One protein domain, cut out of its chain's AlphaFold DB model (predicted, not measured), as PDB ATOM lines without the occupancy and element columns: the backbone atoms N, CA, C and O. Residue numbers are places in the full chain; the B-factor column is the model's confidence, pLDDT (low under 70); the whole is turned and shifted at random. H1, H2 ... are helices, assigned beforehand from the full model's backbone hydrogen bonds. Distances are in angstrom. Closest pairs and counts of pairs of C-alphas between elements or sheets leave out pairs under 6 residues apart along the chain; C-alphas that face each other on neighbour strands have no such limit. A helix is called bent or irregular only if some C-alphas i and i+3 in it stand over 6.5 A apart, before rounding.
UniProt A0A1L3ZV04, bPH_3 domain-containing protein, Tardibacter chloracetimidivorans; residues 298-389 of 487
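AT A GLANCE: This is residues 298 to 389 of the 487 residues of the protein "bPH_3 domain-containing protein" of Tardibacter chloracetimidivorans (UniProt A0A1L3ZV04). Four helices, H1, H3, H4 and H5, form an up-and-down bundle, each running against the one before, and short H2 caps one end, crossing the end of H4. H3 kinks by 87 degrees near residue 345. The printed part has 92 residues, with five named helices, H1 to H5 in order along the chain, that hold 72 of them, and no named strand; its class is all helix, and it is compact, with a radius of gyration of the C-alphas of 12.3 A and spans of 35 by 28 by 15 A.

HOW THE PARTS SIT: H1, residues 298 to 312, touches H3, residues 328 to 351, closest C-alphas Ala 299 and Leu 347, 6.1 A. H2, residues 316 to 321, is about perpendicular, at 76 degrees, to H4, residues 355 to 367, and touches residues 365 to 367 alone, closest C-alphas Leu 319 and Ala 366, 5.0 A. H3 is irregular, C-alphas 342 and 345 being 8.4 A apart. H4 and H5, residues 374 to 387, form a hairpin, closest C-alphas Leu 361 and Ala 376, 5.7 A. Every O i to N i+4 pair is within hydrogen-bond range in H1, H2, H4 and H5, and 18 of 20 in H3.

IN THESE COORDINATES: H1, 21.2 A long, begins at C-alpha 298 (36.868, -41.933, -21.121); H3 is 25.9 A long; H5, 20.0 A, ends at C-alpha 387 (29.577, -38.269, -27.403).

THE WHOLE: The printed part has no cut and no long link; residues 326, 345 and 389 are under 70.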
ATOM      1  N   ALA A 298      36.144 -42.296 -19.906       87.25
ATOM      2  CA  ALA A 298      36.868 -41.933 -21.121       87.25
ATOM      3  C   ALA A 298      35.949 -41.222 -22.122       87.25
ATOM      4  O   ALA A 298      36.308 -40.169 -22.649       87.25
ATOM      5  N   ALA A 299      34.731 -41.728 -22.314       87.81
ATOM      6  CA  ALA A 299      33.764 -41.123 -23.218       87.81
ATOM      7  C   ALA A 299      33.248 -39.760 -22.717       87.81
ATOM      8  O   ALA A 299      33.133 -38.808 -23.492       87.81
ATOM      9  N   LYS A 300      33.053 -39.602 -21.401       91.75
ATOM     10  CA  LYS A 300      32.801 -38.289 -20.778       91.75
ATOM     11  C   LYS A 300      33.966 -37.323 -21.002       91.75
ATOM     12  O   LYS A 300      33.743 -36.151 -21.293       91.75
ATOM     13  N   ARG A 301      35.211 -37.799 -20.893       94.62
ATOM     14  CA  ARG A 301      36.398 -36.974 -21.158       94.62
ATOM     15  C   ARG A 301      36.490 -36.560 -22.627       94.62
ATOM     16  O   ARG A 301      36.799 -35.401 -22.890       94.62
ATOM     17  N   MET A 302      36.182 -37.467 -23.553       94.38
ATOM     18  CA  MET A 302      36.102 -37.191 -24.992       94.38
ATOM     19  C   MET A 302      35.083 -36.091 -25.291       94.38
ATOM     20  O   MET A 302      35.405 -35.131 -25.987       94.38
ATOM     21  N   LYS A 303      33.889 -36.183 -24.692       94.62
ATOM     22  CA  LYS A 303      32.850 -35.154 -24.796       94.62
ATOM     23  C   LYS A 303      33.353 -33.773 -24.370       94.62
ATOM     24  O   LYS A 303      33.233 -32.821 -25.133       94.62
ATOM     25  N   LEU A 304      33.951 -33.676 -23.182       95.88
ATOM     26  CA  LEU A 304      34.458 -32.406 -22.649       95.88
ATOM     27  C   LEU A 304      35.535 -31.789 -23.552       95.88
ATOM     28  O   LEU A 304      35.541 -30.582 -23.770       95.88
ATOM     29  N   LEU A 305      36.439 -32.609 -24.098       97.00
ATOM     30  CA  LEU A 305      37.476 -32.133 -25.020       97.00
ATOM     31  C   LEU A 305      36.883 -31.654 -26.351       97.00
ATOM     32  O   LEU A 305      37.393 -30.691 -26.922       97.00
ATOM     33  N   TYR A 306      35.819 -32.294 -26.833       96.44
ATOM     34  CA  TYR A 306      35.095 -31.855 -28.023       96.44
ATOM     35  C   TYR A 306      34.365 -30.521 -27.805       96.44
ATOM     36  O   TYR A 306      34.509 -29.613 -28.621       96.44
ATOM     37  N   GLU A 307      33.672 -30.352 -26.677       95.38
ATOM     38  CA  GLU A 307      33.033 -29.080 -26.305       95.38
ATOM     39  C   GLU A 307      34.067 -27.950 -26.142       95.38
ATOM     40  O   GLU A 307      33.855 -26.825 -26.601       95.38
ATOM     41  N   GLU A 308      35.228 -28.247 -25.546       95.75
ATOM     42  CA  GLU A 308      36.325 -27.283 -25.432       95.75
ATOM     43  C   GLU A 308      36.868 -26.871 -26.814       95.75
ATOM     44  O   GLU A 308      37.127 -25.686 -27.049       95.75
ATOM     45  N   LEU A 309      36.984 -27.824 -27.747       95.75
ATOM     46  CA  LEU A 309      37.430 -27.561 -29.114       95.75
ATOM     47  C   LEU A 309      36.448 -26.682 -29.897       95.75
ATOM     48  O   LEU A 309      36.887 -25.797 -30.637       95.75
ATOM     49  N   ASP A 310      35.138 -26.886 -29.738       90.69
ATOM     50  CA  ASP A 310      34.136 -26.032 -30.389       90.69
ATOM     51  C   ASP A 310      34.270 -24.568 -29.929       90.69
ATOM     52  O   ASP A 310      34.198 -23.639 -30.739       90.69
ATOM     53  N   GLY A 311      34.635 -24.349 -28.660       90.94
ATOM     54  CA  GLY A 311      34.994 -23.027 -28.138       90.94
ATOM     55  C   GLY A 311      36.246 -22.412 -28.782       90.94
ATOM     56  O   GLY A 311      36.362 -21.185 -28.874       90.94
ATOM     57  N   PHE A 312      37.190 -23.227 -29.262       92.25
ATOM     58  CA  PHE A 312      38.393 -22.742 -29.952       92.25
ATOM     59  C   PHE A 312      38.122 -22.350 -31.397       92.25
ATOM     60  O   PHE A 312      38.780 -21.450 -31.915       92.25
ATOM     61  N   ARG A 313      37.142 -22.989 -32.044       91.31
ATOM     62  CA  ARG A 313      36.858 -22.868 -33.479       91.31
ATOM     63  C   ARG A 313      36.813 -21.428 -33.995       91.31
ATOM     64  O   ARG A 313      37.231 -21.174 -35.118       91.31
ATOM     65  N   ARG A 314      36.285 -20.489 -33.203       92.12
ATOM     66  CA  ARG A 314      36.143 -19.068 -33.578       92.12
ATOM     67  C   ARG A 314      37.121 -18.142 -32.852       92.12
ATOM     68  O   ARG A 314      37.009 -16.927 -32.980       92.12
ATOM     69  N   ASN A 315      38.054 -18.688 -32.076       93.62
ATOM     70  CA  ASN A 315      38.999 -17.899 -31.300       93.62
ATOM     71  C   ASN A 315      40.157 -17.403 -32.199       93.62
ATOM     72  O   ASN A 315      40.920 -18.228 -32.705       93.62
ATOM     73  N   PRO A 316      40.351 -16.081 -32.371       92.06
ATOM     74  CA  PRO A 316      41.392 -15.538 -33.250       92.06
ATOM     75  C   PRO A 316      42.816 -15.947 -32.860       92.06
ATOM     76  O   PRO A 316      43.678 -16.095 -33.724       92.06
ATOM     77  N   GLU A 317      43.077 -16.136 -31.565       91.12
ATOM     78  CA  GLU A 317      44.372 -16.592 -31.072       91.12
ATOM     79  C   GLU A 317      44.631 -18.029 -31.530       91.12
ATOM     80  O   GLU A 317      45.671 -18.291 -32.133       91.12
ATOM     81  N   PHE A 318      43.660 -18.927 -31.329       92.44
ATOM     82  CA  PHE A 318      43.738 -20.313 -31.786       92.44
ATOM     83  C   PHE A 318      43.954 -20.404 -33.299       92.44
ATOM     84  O   PHE A 318      44.845 -21.119 -33.747       92.44
ATOM     85  N   LEU A 319      43.196 -19.639 -34.089       91.06
ATOM     86  CA  LEU A 319      43.320 -19.645 -35.551       91.06
ATOM     87  C   LEU A 319      44.678 -19.122 -36.040       91.06
ATOM     88  O   LEU A 319      45.117 -19.475 -37.130       91.06
ATOM     89  N   ARG A 320      45.359 -18.296 -35.237       89.19
ATOM     90  CA  ARG A 320      46.696 -17.784 -35.550       89.19
ATOM     91  C   ARG A 320      47.807 -18.757 -35.155       89.19
ATOM     92  O   ARG A 320      48.803 -18.843 -35.869       89.19
ATOM     93  N   VAL A 321      47.687 -19.427 -34.005       88.81
ATOM     94  CA  VAL A 321      48.796 -20.205 -33.409       88.81
ATOM     95  C   VAL A 321      48.626 -21.721 -33.483       88.81
ATOM     96  O   VAL A 321      49.608 -22.449 -33.348       88.81
ATOM     97  N   GLY A 322      47.403 -22.215 -33.671       88.06
ATOM     98  CA  GLY A 322      47.081 -23.638 -33.656       88.06
ATOM     99  C   GLY A 322      47.569 -24.349 -32.389       88.06
ATOM    100  O   GLY A 322      47.428 -23.851 -31.273       88.06
ATOM    101  N   PHE A 323      48.170 -25.531 -32.563       89.19
ATOM    102  CA  PHE A 323      48.645 -26.386 -31.462       89.19
ATOM    103  C   PHE A 323      50.168 -26.373 -31.239       89.19
ATOM    104  O   PHE A 323      50.675 -27.166 -30.440       89.19
ATOM    105  N   SER A 324      50.918 -25.542 -31.970       71.31
ATOM    106  CA  SER A 324      52.391 -25.565 -31.993       71.31
ATOM    107  C   SER A 324      53.061 -24.636 -30.973       71.31
ATOM    108  O   SER A 324      54.278 -24.698 -30.816       71.31
ATOM    109  N   SER A 325      52.303 -23.788 -30.273       70.94
ATOM    110  CA  SER A 325      52.830 -22.814 -29.304       70.94
ATOM    111  C   SER A 325      52.510 -23.186 -27.850       70.94
ATOM    112  O   SER A 325      51.611 -23.980 -27.586       70.94
ATOM    113  N   CYS A 326      53.248 -22.613 -26.892       65.88
ATOM    114  CA  CYS A 326      52.949 -22.701 -25.456       65.88
ATOM    115  C   CYS A 326      51.498 -22.261 -25.156       65.88
ATOM    116  O   CYS A 326      50.929 -21.477 -25.913       65.88
ATOM    117  N   CYS A 327      50.954 -22.693 -24.006       78.50
ATOM    118  CA  CYS A 327      49.647 -22.332 -23.418       78.50
ATOM    119  C   CYS A 327      48.497 -23.342 -23.671       78.50
ATOM    120  O   CYS A 327      48.710 -24.554 -23.772       78.50
ATOM    121  N   ARG A 328      47.252 -22.832 -23.661       90.88
ATOM    122  CA  ARG A 328      45.969 -23.553 -23.552       90.88
ATOM    123  C   ARG A 328      45.741 -24.600 -24.647       90.88
ATOM    124  O   ARG A 328      45.390 -25.730 -24.328       90.88
ATOM    125  N   TYR A 329      45.968 -24.257 -25.916       92.56
ATOM    126  CA  TYR A 329      45.655 -25.139 -27.052       92.56
ATOM    127  C   TYR A 329      46.616 -26.330 -27.145       92.56
ATOM    128  O   TYR A 329      46.192 -27.458 -27.387       92.56
ATOM    129  N   HIS A 330      47.906 -26.114 -26.877       92.31
ATOM    130  CA  HIS A 330      48.868 -27.213 -26.791       92.31
ATOM    131  C   HIS A 330      48.553 -28.151 -25.620       92.31
ATOM    132  O   HIS A 330      48.607 -29.366 -25.780       92.31
ATOM    133  N   ARG A 331      48.117 -27.611 -24.470       94.56
ATOM    134  CA  ARG A 331      47.629 -28.432 -23.348       94.56
ATOM    135  C   ARG A 331      46.392 -29.251 -23.719       94.56
ATOM    136  O   ARG A 331      46.321 -30.417 -23.350       94.56
ATOM    137  N   TRP A 332      45.449 -28.677 -24.466       95.31
ATOM    138  CA  TRP A 332      44.312 -29.429 -24.998       95.31
ATOM    139  C   TRP A 332      44.774 -30.589 -25.886       95.31
ATOM    140  O   TRP A 332      44.349 -31.720 -25.669       95.31
ATOM    141  N   LYS A 333      45.720 -30.349 -26.806       93.81
ATOM    142  CA  LYS A 333      46.293 -31.407 -27.654       93.81
ATOM    143  C   LYS A 333      46.909 -32.532 -26.812       93.81
ATOM    144  O   LYS A 333      46.610 -33.696 -27.057       93.81
ATOM    145  N   LEU A 334      47.706 -32.194 -25.797       93.00
ATOM    146  CA  LEU A 334      48.290 -33.183 -24.882       93.00
ATOM    147  C   LEU A 334      47.212 -33.974 -24.125       93.00
ATOM    148  O   LEU A 334      47.365 -35.173 -23.928       93.00
ATOM    149  N   ASN A 335      46.103 -33.338 -23.734       95.75
ATOM    150  CA  ASN A 335      44.982 -34.027 -23.089       95.75
ATOM    151  C   ASN A 335      44.283 -35.026 -24.027       95.75
ATOM    152  O   ASN A 335      43.826 -36.068 -23.559       95.75
ATOM    153  N   VAL A 336      44.195 -34.718 -25.324       93.06
ATOM    154  CA  VAL A 336      43.664 -35.640 -26.342       93.06
ATOM    155  C   VAL A 336      44.618 -36.822 -26.541       93.06
ATOM    156  O   VAL A 336      44.179 -37.968 -26.519       93.06
ATOM    157  N   GLU A 337      45.923 -36.567 -26.649       88.25
ATOM    158  CA  GLU A 337      46.951 -37.617 -26.760       88.25
ATOM    159  C   GLU A 337      47.022 -38.499 -25.498       88.25
ATOM    160  O   GLU A 337      47.257 -39.703 -25.584       88.25
ATOM    161  N   GLU A 338      46.797 -37.925 -24.315       91.75
ATOM    162  CA  GLU A 338      46.700 -38.665 -23.054       91.75
ATOM    163  C   GLU A 338      45.475 -39.580 -23.020       91.75
ATOM    164  O   GLU A 338      45.585 -40.736 -22.607       91.75
ATOM    165  N   LEU A 339      44.315 -39.071 -23.453       89.50
ATOM    166  CA  LEU A 339      43.085 -39.853 -23.550       89.50
ATOM    167  C   LEU A 339      43.277 -41.047 -24.492       89.50
ATOM    168  O   LEU A 339      42.902 -42.164 -24.139       89.50
ATOM    169  N   ASP A 340      43.915 -40.822 -25.641       84.69
ATOM    170  CA  ASP A 340      44.237 -41.876 -26.604       84.69
ATOM    171  C   ASP A 340      45.170 -42.932 -25.996       84.69
ATOM    172  O   ASP A 340      44.904 -44.132 -26.048       84.69
ATOM    173  N   ARG A 341      46.239 -42.497 -25.321       83.62
ATOM    174  CA  ARG A 341      47.229 -43.410 -24.740       83.62
ATOM    175  C   ARG A 341      46.679 -44.239 -23.582       83.62
ATOM    176  O   ARG A 341      47.071 -45.392 -23.427       83.62
ATOM    177  N   ARG A 342      45.813 -43.659 -22.742       82.19
ATOM    178  CA  ARG A 342      45.232 -44.355 -21.580       82.19
ATOM    179  C   ARG A 342      44.017 -45.198 -21.926       82.19
ATOM    180  O   ARG A 342      43.771 -46.204 -21.267       82.19
ATOM    181  N   SER A 343      43.209 -44.741 -22.874       82.69
ATOM    182  CA  SER A 343      41.861 -45.266 -23.075       82.69
ATOM    183  C   SER A 343      41.459 -45.358 -24.542       82.69
ATOM    184  O   SER A 343      40.295 -45.616 -24.799       82.69
ATOM    185  N   GLY A 344      42.373 -45.193 -25.501       72.44
ATOM    186  CA  GLY A 344      42.055 -45.169 -26.933       72.44
ATOM    187  C   GLY A 344      41.327 -46.419 -27.425       72.44
ATOM    188  O   GLY A 344      40.328 -46.300 -28.125       72.44
ATOM    189  N   SER A 345      41.750 -47.615 -26.996       68.12
ATOM    190  CA  SER A 345      41.068 -48.869 -27.356       68.12
ATOM    191  C   SER A 345      39.662 -48.965 -26.761       68.12
ATOM    192  O   SER A 345      38.718 -49.272 -27.479       68.12
ATOM    193  N   ALA A 346      39.508 -48.660 -25.470       72.06
ATOM    194  CA  ALA A 346      38.216 -48.678 -24.785       72.06
ATOM    195  C   ALA A 346      37.260 -47.605 -25.333       72.06
ATOM    196  O   ALA A 346      36.081 -47.867 -25.544       72.06
ATOM    197  N   LEU A 347      37.782 -46.410 -25.615       76.94
ATOM    198  CA  LEU A 347      37.045 -45.307 -26.219       76.94
ATOM    199  C   LEU A 347      36.559 -45.682 -27.620       76.94
ATOM    200  O   LEU A 347      35.403 -45.434 -27.943       76.94
ATOM    201  N   PHE A 348      37.414 -46.319 -28.423       72.44
ATOM    202  CA  PHE A 348      37.038 -46.815 -29.741       72.44
ATOM    203  C   PHE A 348      35.973 -47.913 -29.654       72.44
ATOM    204  O   PHE A 348      34.997 -47.862 -30.389       72.44
ATOM    205  N   GLN A 349      36.111 -48.866 -28.731       70.06
ATOM    206  CA  GLN A 349      35.109 -49.918 -28.529       70.06
ATOM    207  C   GLN A 349      33.742 -49.365 -28.110       70.06
ATOM    208  O   GLN A 349      32.716 -49.899 -28.514       70.06
ATOM    209  N   GLU A 350      33.718 -48.305 -27.301       75.94
ATOM    210  CA  GLU A 350      32.478 -47.715 -26.796       75.94
ATOM    211  C   GLU A 350      31.828 -46.745 -27.791       75.94
ATOM    212  O   GLU A 350      30.610 -46.748 -27.963       75.94
ATOM    213  N   LEU A 351      32.630 -45.888 -28.423       77.44
ATOM    214  CA  LEU A 351      32.141 -44.766 -29.223       77.44
ATOM    215  C   LEU A 351      32.291 -44.969 -30.733       77.44
ATOM    216  O   LEU A 351      31.758 -44.172 -31.504       77.44
ATOM    217  N   ASN A 352      33.033 -45.992 -31.159       73.00
ATOM    218  CA  ASN A 352      33.444 -46.217 -32.546       73.00
ATOM    219  C   ASN A 352      34.113 -44.986 -33.196       73.00
ATOM    220  O   ASN A 352      34.002 -44.738 -34.396       73.00
ATOM    221  N   ILE A 353      34.810 -44.194 -32.380       77.38
ATOM    222  CA  ILE A 353      35.644 -43.058 -32.782       77.38
ATOM    223  C   ILE A 353      36.897 -43.027 -31.912       77.38
ATOM    224  O   ILE A 353      36.916 -43.541 -30.793       77.38
ATOM    225  N   THR A 354      37.948 -42.397 -32.416       85.94
ATOM    226  CA  THR A 354      39.230 -42.275 -31.719       85.94
ATOM    227  C   THR A 354      39.454 -40.850 -31.231       85.94
ATOM    228  O   THR A 354      38.934 -39.886 -31.794       85.94
ATOM    229  N   ALA A 355      40.308 -40.681 -30.222       85.69
ATOM    230  CA  ALA A 355      40.809 -39.357 -29.852       85.69
ATOM    231  C   ALA A 355      41.582 -38.696 -31.019       85.69
ATOM    232  O   ALA A 355      41.610 -37.469 -31.140       85.69
ATOM    233  N   GLY A 356      42.132 -39.500 -31.938       84.38
ATOM    234  CA  GLY A 356      42.721 -39.038 -33.194       84.38
ATOM    235  C   GLY A 356      41.743 -38.291 -34.107       84.38
ATOM    236  O   GLY A 356      42.131 -37.281 -34.693       84.38
ATOM    237  N   ASP A 357      40.475 -38.709 -34.181       86.44
ATOM    238  CA  ASP A 357      39.443 -38.013 -34.971       86.44
ATOM    239  C   ASP A 357      39.187 -36.601 -34.431       86.44
ATOM    240  O   ASP A 357      39.054 -35.637 -35.192       86.44
ATOM    241  N   LEU A 358      39.197 -36.460 -33.102       93.62
ATOM    242  CA  LEU A 358      39.073 -35.172 -32.427       93.62
ATOM    243  C   LEU A 358      40.304 -34.283 -32.667       93.62
ATOM    244  O   LEU A 358      40.163 -33.090 -32.950       93.62
ATOM    245  N   LEU A 359      41.512 -34.854 -32.621       92.00
ATOM    246  CA  LEU A 359      42.738 -34.128 -32.956       92.00
ATOM    247  C   LEU A 359      42.743 -33.670 -34.423       92.00
ATOM    248  O   LEU A 359      43.140 -32.539 -34.710       92.00
ATOM    249  N   GLN A 360      42.274 -34.515 -35.344       91.44
ATOM    250  CA  GLN A 360      42.161 -34.193 -36.766       91.44
ATOM    251  C   GLN A 360      41.162 -33.054 -37.005       91.44
ATOM    252  O   GLN A 360      41.466 -32.130 -37.761       91.44
ATOM    253  N   LEU A 361      40.010 -33.065 -36.323       93.88
ATOM    254  CA  LEU A 361      39.041 -31.967 -36.377       93.88
ATOM    255  C   LEU A 361      39.670 -30.647 -35.919       93.88
ATOM    256  O   LEU A 361      39.529 -29.619 -36.583       93.88
ATOM    257  N   GLY A 362      40.421 -30.677 -34.816       93.50
ATOM    258  CA  GLY A 362      41.099 -29.485 -34.323       93.50
ATOM    259  C   GLY A 362      42.169 -28.963 -35.279       93.50
ATOM    260  O   GLY A 362      42.307 -27.751 -35.444       93.50
ATOM    261  N   GLN A 363      42.919 -29.853 -35.936       93.31
ATOM    262  CA  GLN A 363      43.919 -29.464 -36.935       93.31
ATOM    263  C   GLN A 363      43.263 -28.815 -38.152       93.31
ATOM    264  O   GLN A 363      43.759 -27.802 -38.640       93.31
ATOM    265  N   GLU A 364      42.131 -29.353 -38.603       91.75
ATOM    266  CA  GLU A 364      41.355 -28.776 -39.696       91.75
ATOM    267  C   GLU A 364      40.868 -27.363 -39.339       91.75
ATOM    268  O   GLU A 364      41.048 -26.435 -40.129       91.75
ATOM    269  N   TYR A 365      40.348 -27.152 -38.123       94.56
ATOM    270  CA  TYR A 365      39.985 -25.811 -37.656       94.56
ATOM    271  C   TYR A 365      41.181 -24.856 -37.622       94.56
ATOM    272  O   TYR A 365      41.063 -23.734 -38.113       94.56
ATOM    273  N   ALA A 366      42.336 -25.288 -37.110       91.62
ATOM    274  CA  ALA A 366      43.534 -24.451 -37.070       91.62
ATOM    275  C   ALA A 366      44.042 -24.087 -38.480       91.62
ATOM    276  O   ALA A 366      44.370 -22.933 -38.743       91.62
ATOM    277  N   LEU A 367      44.074 -25.047 -39.411       90.75
ATOM    278  CA  LEU A 367      44.595 -24.852 -40.770       90.75
ATOM    279  C   LEU A 367      43.645 -24.066 -41.682       90.75
ATOM    280  O   LEU A 367      44.094 -23.438 -42.642       90.75
ATOM    281  N   LYS A 368      42.335 -24.132 -41.426       93.88
ATOM    282  CA  LYS A 368      41.293 -23.550 -42.287       93.88
ATOM    283  C   LYS A 368      40.561 -22.375 -41.646       93.88
ATOM    284  O   LYS A 368      39.481 -22.014 -42.105       93.88
ATOM    285  N   GLY A 369      41.115 -21.774 -40.593       90.62
ATOM    286  CA  GLY A 369      40.521 -20.588 -39.972       90.62
ATOM    287  C   GLY A 369      39.146 -20.854 -39.343       90.62
ATOM    288  O   GLY A 369      38.267 -20.002 -39.411       90.62
ATOM    289  N   GLY A 370      38.917 -22.058 -38.807       89.56
ATOM    290  CA  GLY A 370      37.646 -22.451 -38.187       89.56
ATOM    291  C   GLY A 370      36.509 -22.737 -39.177       89.56
ATOM    292  O   GLY A 370      35.356 -22.922 -38.762       89.56
ATOM    293  N   ALA A 371      36.813 -22.765 -40.481       87.75
ATOM    294  CA  ALA A 371      35.838 -22.995 -41.537       87.75
ATOM    295  C   ALA A 371      35.130 -24.351 -41.395       87.75
ATOM    296  O   ALA A 371      35.705 -25.350 -40.969       87.75
ATOM    297  N   ASN A 372      33.861 -24.390 -41.808       88.25
ATOM    298  CA  ASN A 372      33.055 -25.607 -41.827       88.25
ATOM    299  C   ASN A 372      33.325 -26.431 -43.097       88.25
ATOM    300  O   ASN A 372      32.434 -26.580 -43.934       88.25
ATOM    301  N   THR A 373      34.561 -26.898 -43.287       86.44
ATOM    302  CA  THR A 373      34.935 -27.707 -44.459       86.44
ATOM    303  C   THR A 373      34.179 -29.042 -44.480       86.44
ATOM    304  O   THR A 373      33.686 -29.476 -43.439       86.44
ATOM    305  N   PRO A 374      34.088 -29.739 -45.630       78.25
ATOM    306  CA  PRO A 374      33.457 -31.060 -45.684       78.25
ATOM    307  C   PRO A 374      34.063 -32.063 -44.688       78.25
ATOM    308  O   PRO A 374      33.336 -32.818 -44.046       78.25
ATOM    309  N   LEU A 375      35.389 -32.022 -44.500       76.56
ATOM    310  CA  LEU A 375      36.081 -32.841 -43.504       76.56
ATOM    311  C   LEU A 375      35.667 -32.459 -42.077       76.56
ATOM    312  O   LEU A 375      35.333 -33.339 -41.284       76.56
ATOM    313  N   ALA A 376      35.641 -31.160 -41.766       87.19
ATOM    314  CA  ALA A 376      35.228 -30.672 -40.456       87.19
ATOM    315  C   ALA A 376      33.773 -31.041 -40.134       87.19
ATOM    316  O   ALA A 376      33.507 -31.509 -39.034       87.19
ATOM    317  N   GLN A 377      32.854 -30.894 -41.097       85.44
ATOM    318  CA  GLN A 377      31.444 -31.278 -40.955       85.44
ATOM    319  C   GLN A 377      31.278 -32.778 -40.694       85.44
ATOM    320  O   GLN A 377      30.521 -33.181 -39.811       85.44
ATOM    321  N   SER A 378      31.999 -33.611 -41.450       79.75
ATOM    322  CA  SER A 378      31.961 -35.066 -41.292       79.75
ATOM    323  C   SER A 378      32.482 -35.501 -39.918       79.75
ATOM    324  O   SER A 378      31.843 -36.304 -39.235       79.75
ATOM    325  N   LEU A 379      33.622 -34.956 -39.482       83.50
ATOM    326  CA  LEU A 379      34.206 -35.267 -38.178       83.50
ATOM    327  C   LEU A 379      33.346 -34.743 -37.025       83.50
ATOM    328  O   LEU A 379      33.073 -35.504 -36.102       83.50
ATOM    329  N   SER A 380      32.864 -33.497 -37.086       90.19
ATOM    330  CA  SER A 380      32.021 -32.933 -36.025       90.19
ATOM    331  C   SER A 380      30.716 -33.707 -35.875       90.19
ATOM    332  O   SER A 380      30.324 -34.021 -34.759       90.19
ATOM    333  N   SER A 381      30.070 -34.083 -36.986       84.12
ATOM    334  CA  SER A 381      28.837 -34.876 -36.943       84.12
ATOM    335  C   SER A 381      29.060 -36.243 -36.296       84.12
ATOM    336  O   SER A 381      28.251 -36.658 -35.471       84.12
ATOM    337  N   ARG A 382      30.146 -36.940 -36.653       81.62
ATOM    338  CA  ARG A 382      30.481 -38.248 -36.069       81.62
ATOM    339  C   ARG A 382      30.785 -38.150 -34.584       81.62
ATOM    340  O   ARG A 382      30.254 -38.931 -33.801       81.62
ATOM    341  N   ILE A 383      31.618 -37.181 -34.203       89.69
ATOM    342  CA  ILE A 383      32.015 -37.003 -32.808       89.69
ATOM    343  C   ILE A 383      30.805 -36.619 -31.963       89.69
ATOM    344  O   ILE A 383      30.579 -37.261 -30.944       89.69
ATOM    345  N   GLU A 384      29.986 -35.659 -32.408       88.81
ATOM    346  CA  GLU A 384      28.755 -35.257 -31.716       88.81
ATOM    347  C   GLU A 384      27.811 -36.443 -31.497       88.81
ATOM    348  O   GLU A 384      27.350 -36.670 -30.383       88.81
ATOM    349  N   GLN A 385      27.548 -37.233 -32.543       81.75
ATOM    350  CA  GLN A 385      26.668 -38.401 -32.446       81.75
ATOM    351  C   GLN A 385      27.185 -39.431 -31.439       81.75
ATOM    352  O   GLN A 385      26.395 -40.014 -30.699       81.75
ATOM    353  N   ALA A 386      28.501 -39.627 -31.389       83.38
ATOM    354  CA  ALA A 386      29.124 -40.572 -30.479       83.38
ATOM    355  C   ALA A 386      29.112 -40.081 -29.021       83.38
ATOM    356  O   ALA A 386      28.778 -40.840 -28.114       83.38
ATOM    357  N   VAL A 387      29.448 -38.811 -28.772       87.69
ATOM    358  CA  VAL A 387      29.577 -38.269 -27.403       87.69
ATOM    359  C   VAL A 387      28.260 -37.744 -26.820       87.69
ATOM    360  O   VAL A 387      28.127 -37.605 -25.600       87.69
ATOM    361  N   SER A 388      27.270 -37.472 -27.669       83.19
ATOM    362  CA  SER A 388      25.927 -37.009 -27.306       83.19
ATOM    363  C   SER A 388      24.849 -37.856 -28.003       83.19
ATOM    364  O   SER A 388      24.019 -37.311 -28.739       83.19
ATOM    365  N   PRO A 389      24.806 -39.184 -27.777       67.88
ATOM    366  CA  PRO A 389      23.847 -40.045 -28.452       67.88
ATOM    367  C   PRO A 389      22.425 -39.624 -28.077       67.88
ATOM    368  O   PRO A 389      22.027 -39.633 -26.907       67.88
TER     369      PRO A 389